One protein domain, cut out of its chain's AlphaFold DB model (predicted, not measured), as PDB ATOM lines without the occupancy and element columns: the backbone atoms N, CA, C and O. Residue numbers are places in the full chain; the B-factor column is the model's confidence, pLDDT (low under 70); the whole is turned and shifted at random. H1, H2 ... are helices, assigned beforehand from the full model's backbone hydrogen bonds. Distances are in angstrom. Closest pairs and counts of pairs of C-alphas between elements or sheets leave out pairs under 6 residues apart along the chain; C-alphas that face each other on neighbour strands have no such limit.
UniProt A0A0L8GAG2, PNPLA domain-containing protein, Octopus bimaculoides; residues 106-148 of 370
ATOM      1  N   ILE A 106     -30.809  -0.121  41.036       93.00
ATOM      2  CA  ILE A 106     -29.610  -0.087  40.168       93.00
ATOM      3  C   ILE A 106     -29.735  -1.001  38.937       93.00
ATOM      4  O   ILE A 106     -29.271  -0.662  37.851       93.00
ATOM      5  N   ASN A 107     -30.456  -2.116  39.075       92.25
ATOM      6  CA  ASN A 107     -30.701  -3.056  37.984       92.25
ATOM      7  C   ASN A 107     -31.535  -2.445  36.839       92.25
ATOM      8  O   ASN A 107     -31.609  -3.036  35.768       92.25
ATOM      9  N   CYS A 108     -32.157  -1.269  37.010       94.12
ATOM     10  CA  CYS A 108     -32.890  -0.607  35.926       94.12
ATOM     11  C   CYS A 108     -31.989  -0.226  34.738       94.12
ATOM     12  O   CYS A 108     -32.483  -0.081  33.622       94.12
ATOM     13  N   PHE A 109     -30.677  -0.124  34.966       94.56
ATOM     14  CA  PHE A 109     -29.672   0.143  33.937       94.56
ATOM     15  C   PHE A 109     -29.131  -1.123  33.256       94.56
ATOM     16  O   PHE A 109     -28.300  -1.016  32.351       94.56
ATOM     17  N   ASP A 110     -29.588  -2.301  33.683       95.06
ATOM     18  CA  ASP A 110     -29.114  -3.600  33.220       95.06
ATOM     19  C   ASP A 110     -30.054  -4.257  32.208       95.06
ATOM     20  O   ASP A 110     -31.239  -3.936  32.074       95.06
ATOM     21  N   GLY A 111     -29.510  -5.269  31.536       94.50
ATOM     22  CA  GLY A 111     -30.245  -6.112  30.610       94.50
ATOM     23  C   GLY A 111     -30.861  -5.362  29.433       94.50
ATOM     24  O   GLY A 111     -30.411  -4.304  28.994       94.50
ATOM     25  N   TRP A 112     -31.885  -5.975  28.848       94.25
ATOM     26  CA  TRP A 112     -32.483  -5.496  27.602       94.25
ATOM     27  C   TRP A 112     -33.752  -4.678  27.836       94.25
ATOM     28  O   TRP A 112     -34.171  -3.923  26.960       94.25
ATOM     29  N   TRP A 113     -34.416  -4.858  28.979       95.25
ATOM     30  CA  TRP A 113     -35.812  -4.463  29.106       95.25
ATOM     31  C   TRP A 113     -36.024  -2.961  29.006       95.25
ATOM     32  O   TRP A 113     -36.852  -2.547  28.197       95.25
ATOM     33  N   LEU A 114     -35.234  -2.157  29.720       95.81
ATOM     34  CA  LEU A 114     -35.326  -0.695  29.662       95.81
ATOM     35  C   LEU A 114     -34.384  -0.062  28.628       95.81
ATOM     36  O   LEU A 114     -34.645   1.053  28.198       95.81
ATOM     37  N   SER A 115     -33.381  -0.801  28.139       94.56
ATOM     38  CA  SER A 115     -32.427  -0.322  27.129       94.56
ATOM     39  C   SER A 115     -33.109   0.154  25.839       94.56
ATOM     40  O   SER A 115     -33.902  -0.579  25.238       94.56
ATOM     41  N   MET A 116     -32.747   1.351  25.370       93.56
ATOM     42  CA  MET A 116     -33.232   1.939  24.113       93.56
ATOM     43  C   MET A 116     -32.468   1.466  22.860       93.56
ATOM     44  O   MET A 116     -32.761   1.906  21.749       93.56
ATOM     45  N   GLU A 117     -31.505   0.546  22.998       92.75
ATOM     46  CA  GLU A 117     -30.780  -0.027  21.859       92.75
ATOM     47  C   GLU A 117     -31.706  -0.864  20.957       92.75
ATOM     48  O   GLU A 117     -32.519  -1.659  21.433       92.75
ATOM     49  N   SER A 118     -31.534  -0.769  19.635       91.00
ATOM     50  CA  SER A 118     -32.396  -1.452  18.655       91.00
ATOM     51  C   SER A 118     -32.430  -2.979  18.817       91.00
ATOM     52  O   SER A 118     -33.496  -3.584  18.699       91.00
ATOM     53  N   LYS A 119     -31.295  -3.604  19.164       90.12
ATOM     54  CA  LYS A 119     -31.182  -5.052  19.451       90.12
ATOM     55  C   LYS A 119     -31.928  -5.503  20.715       90.12
ATOM     56  O   LYS A 119     -32.078  -6.698  20.952       90.12
ATOM     57  N   ASN A 120     -32.360  -4.561  21.552       91.88
ATOM     58  CA  ASN A 120     -33.070  -4.812  22.804       91.88
ATOM     59  C   ASN A 120     -34.578  -4.546  22.679       91.88
ATOM     60  O   ASN A 120     -35.265  -4.352  23.686       91.88
ATOM     61  N   ASN A 121     -35.118  -4.535  21.458       90.44
ATOM     62  CA  ASN A 121     -36.552  -4.383  21.253       90.44
ATOM     63  C   ASN A 121     -37.337  -5.581  21.823       90.44
ATOM     64  O   ASN A 121     -36.856  -6.712  21.896       90.44
ATOM     65  N   PHE A 122     -38.562  -5.303  22.267       90.12
ATOM     66  CA  PHE A 122     -39.402  -6.276  22.963       90.12
ATOM     67  C   PHE A 122     -39.839  -7.441  22.067       90.12
ATOM     68  O   PHE A 122     -39.903  -8.572  22.542       90.12
ATOM     69  N   VAL A 123     -40.124  -7.174  20.789       89.75
ATOM     70  CA  VAL A 123     -40.654  -8.173  19.849       89.75
ATOM     71  C   VAL A 123     -39.633  -9.287  19.623       89.75
ATOM     72  O   VAL A 123     -39.957 -10.453  19.833       89.75
ATOM     73  N   ASP A 124     -38.383  -8.936  19.321       89.12
ATOM     74  CA  ASP A 124     -37.312  -9.912  19.096       89.12
ATOM     75  C   ASP A 124     -37.043 -10.758  20.348       89.12
ATOM     76  O   ASP A 124     -36.833 -11.975  20.275       89.12
ATOM     77  N   ARG A 125     -37.100 -10.125  21.528       89.94
ATOM     78  CA  ARG A 125     -36.929 -10.803  22.820       89.94
ATOM     79  C   ARG A 125     -38.088 -11.751  23.124       89.94
ATOM     80  O   ARG A 125     -37.836 -12.850  23.608       89.94
ATOM     81  N   CYS A 126     -39.322 -11.379  22.781       88.19
ATOM     82  CA  CYS A 126     -40.489 -12.255  22.898       88.19
ATOM     83  C   CYS A 126     -40.395 -13.468  21.978       88.19
ATOM     84  O   CYS A 126     -40.648 -14.581  22.426       88.19
ATOM     85  N   CYS A 127     -40.001 -13.275  20.717       87.19
ATOM     86  CA  CYS A 127     -39.859 -14.369  19.755       87.19
ATOM     87  C   CYS A 127     -38.778 -15.385  20.156       87.19
ATOM     88  O   CYS A 127     -38.843 -16.540  19.744       87.19
ATOM     89  N   SER A 128     -37.798 -14.956  20.952       84.81
ATOM     90  CA  SER A 128     -36.666 -15.785  21.380       84.81
ATOM     91  C   SER A 128     -36.856 -16.435  22.757       84.81
ATOM     92  O   SER A 128     -36.048 -17.276  23.149       84.81
ATOM     93  N   ALA A 129     -37.873 -16.034  23.525       85.56
ATOM     94  CA  ALA A 129     -38.098 -16.538  24.876       85.56
ATOM     95  C   ALA A 129     -38.964 -17.804  24.875       85.56
ATOM     96  O   ALA A 129     -39.920 -17.916  24.114       85.56
ATOM     97  N   ALA A 130     -38.657 -18.740  25.780       87.19
ATOM     98  CA  ALA A 130     -39.440 -19.967  25.941       87.19
ATOM     99  C   ALA A 130     -40.866 -19.689  26.449       87.19
ATOM    100  O   ALA A 130     -41.820 -20.338  26.027       87.19
ATOM    101  N   ASP A 131     -41.008 -18.713  27.351       90.94
ATOM    102  CA  ASP A 131     -42.276 -18.294  27.937       90.94
ATOM    103  C   ASP A 131     -42.169 -16.880  28.552       90.94
ATOM    104  O   ASP A 131     -41.076 -16.328  28.735       90.94
ATOM    105  N   VAL A 132     -43.320 -16.297  28.905       88.69
ATOM    106  CA  VAL A 132     -43.434 -14.938  29.469       88.69
ATOM    107  C   VAL A 132     -42.741 -14.803  30.831       88.69
ATOM    108  O   VAL A 132     -42.188 -13.749  31.143       88.69
ATOM    109  N   THR A 133     -42.742 -15.856  31.646       90.06
ATOM    110  CA  THR A 133     -42.116 -15.852  32.976       90.06
ATOM    111  C   THR A 133     -40.598 -15.822  32.848       90.06
ATOM    112  O   THR A 133     -39.940 -15.044  33.540       90.06
ATOM    113  N   THR A 134     -40.038 -16.621  31.941       88.75
ATOM    114  CA  THR A 134     -38.612 -16.617  31.604       88.75
ATOM    115  C   THR A 134     -38.189 -15.255  31.050       88.75
ATOM    116  O   THR A 134     -37.200 -14.686  31.514       88.75
ATOM    117  N   LEU A 135     -38.981 -14.677  30.139       91.19
ATOM    118  CA  LEU A 135     -38.751 -13.330  29.607       91.19
ATOM    119  C   LEU A 135     -38.733 -12.270  30.722       91.19
ATOM    120  O   LEU A 135     -37.814 -11.454  30.789       91.19
ATOM    121  N   TYR A 136     -39.723 -12.304  31.619       89.12
ATOM    122  CA  TYR A 136     -39.836 -11.362  32.731       89.12
ATOM    123  C   TYR A 136     -38.681 -11.503  33.727       89.12
ATOM    124  O   TYR A 136     -38.109 -10.498  34.146       89.12
ATOM    125  N   LYS A 137     -38.288 -12.729  34.092       88.81
ATOM    126  CA  LYS A 137     -37.146 -12.973  34.992       88.81
ATOM    127  C   LYS A 137     -35.818 -12.519  34.380       88.81
ATOM    128  O   LYS A 137     -34.974 -11.997  35.096       88.81
ATOM    129  N   GLY A 138     -35.654 -12.663  33.065       89.88
ATOM    130  CA  GLY A 138     -34.449 -12.255  32.335       89.88
ATOM    131  C   GLY A 138     -34.383 -10.771  31.958       89.88
ATOM    132  O   GLY A 138     -33.474 -10.377  31.229       89.88
ATOM    133  N   ARG A 139     -35.336  -9.937  32.400       93.00
ATOM    134  CA  ARG A 139     -35.470  -8.535  31.961       93.00
ATOM    135  C   ARG A 139     -34.237  -7.667  32.260       93.00
ATOM    136  O   ARG A 139     -33.872  -6.828  31.440       93.00
ATOM    137  N   PHE A 140     -33.570  -7.951  33.377       93.62
ATOM    138  CA  PHE A 140     -32.347  -7.285  33.842       93.62
ATOM    139  C   PHE A 140     -31.103  -8.181  33.732       93.62
ATOM    140  O   PHE A 140     -30.105  -7.955  34.406       93.62
ATOM    141  N   LEU A 141     -31.158  -9.250  32.928       90.88
ATOM    142  CA  LEU A 141     -30.020 -10.155  32.796       90.88
ATOM    143  C   LEU A 141     -28.887  -9.485  32.007       90.88
ATOM    144  O   LEU A 141     -29.071  -9.121  30.846       90.88
ATOM    145  N   GLY A 142     -27.708  -9.416  32.625       89.31
ATOM    146  CA  GLY A 142     -26.499  -8.813  32.066       89.31
ATOM    147  C   GLY A 142     -26.210  -7.458  32.703       89.31
ATOM    148  O   GLY A 142     -27.029  -6.549  32.616       89.31
ATOM    149  N   LYS A 143     -25.037  -7.332  33.334       90.44
ATOM    150  CA  LYS A 143     -24.636  -6.116  34.044       90.44
ATOM    151  C   LYS A 143     -24.138  -5.043  33.084       90.44
ATOM    152  O   LYS A 143     -23.306  -5.306  32.214       90.44
ATOM    153  N   ASN A 144     -24.591  -3.820  33.304       92.00
ATOM    154  CA  ASN A 144     -24.005  -2.627  32.729       92.00
ATOM    155  C   ASN A 144     -22.879  -2.106  33.636       92.00
ATOM    156  O   ASN A 144     -23.116  -1.485  34.671       92.00
ATOM    157  N   TYR A 145     -21.631  -2.357  33.241       88.31
ATOM    158  CA  TYR A 145     -20.450  -1.927  33.999       88.31
ATOM    159  C   TYR A 145     -20.164  -0.420  33.902       88.31
ATOM    160  O   TYR A 145     -19.285   0.075  34.599       88.31
ATOM    161  N   ALA A 146     -20.903   0.324  33.071       91.56
ATOM    162  CA  ALA A 146     -20.860   1.787  33.070       91.56
ATOM    163  C   ALA A 146     -21.796   2.411  34.124       91.56
ATOM    164  O   ALA A 146     -21.821   3.631  34.281       91.56
ATOM    165  N   THR A 147     -22.583   1.598  34.833       93.31
ATOM    166  CA  THR A 147     -23.473   2.057  35.901       93.31
ATOM    167  C   THR A 147     -22.704   2.202  37.205       93.31
ATOM    168  O   THR A 147     -22.048   1.261  37.640       93.31
ATOM    169  N   LEU A 148     -22.852   3.356  37.855       92.81
ATOM    170  CA  LEU A 148     -22.392   3.597  39.217       92.81
ATOM    171  C   LEU A 148     -23.609   3.841  40.108       92.81
ATOM    172  O   LEU A 148     -24.414   4.735  39.841       92.81
TER     173      LEU A 148
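What this domain is: This is residues 106 to 148 of the 370 residues of the protein "PNPLA domain-containing protein" of Octopus bimaculoides (UniProt A0A0L8GAG2). This flat piece has little regular structure: the backbone leaves the short helix H1 at one end, wanders through a long loop to H2 and H3 at the other, and folds back as residues 138 to 148 towards H1. The printed part has 43 residues, with three named helices in the order H1, H2, H3, no named strand, and 17 residues in helices: all helix by class. It is compact, with a radius of gyration of the C-alphas of 10.5 A and spans of 32 by 20 by 11 A.

How they stand to each other: H1, residues 106 to 109, is apart from H2, residues 122 to 128, and from H3, residues 132 to 137. H2 and H3 only just touch, only at the corner by their tight link, with 3 pairs of C-alphas within 8 A; the closest C-alphas, of Cys 126 and Leu 135, are 7.0 A apart. Their lines are about perpendicular, at 74 degrees. In H2 and H3 every O i to N i+4 pair is within hydrogen-bond range; H1 is too short for such a pair.

Where its parts are: H1 begins at C-alpha 106 (-29.610, -0.087, 40.168) and measures 6.2 A. H2 measures 10.0 A. H3 measures 8.6 A, ending at C-alpha 137 (-37.146, -12.973, 34.992).

The domain as a whole: The farthest C-alphas, of Ala 130 and Leu 148, are 32.0 A apart. The printed part has no cut, the link from H1 to H2 is long, and no printed residue is under 70 in pLDDT.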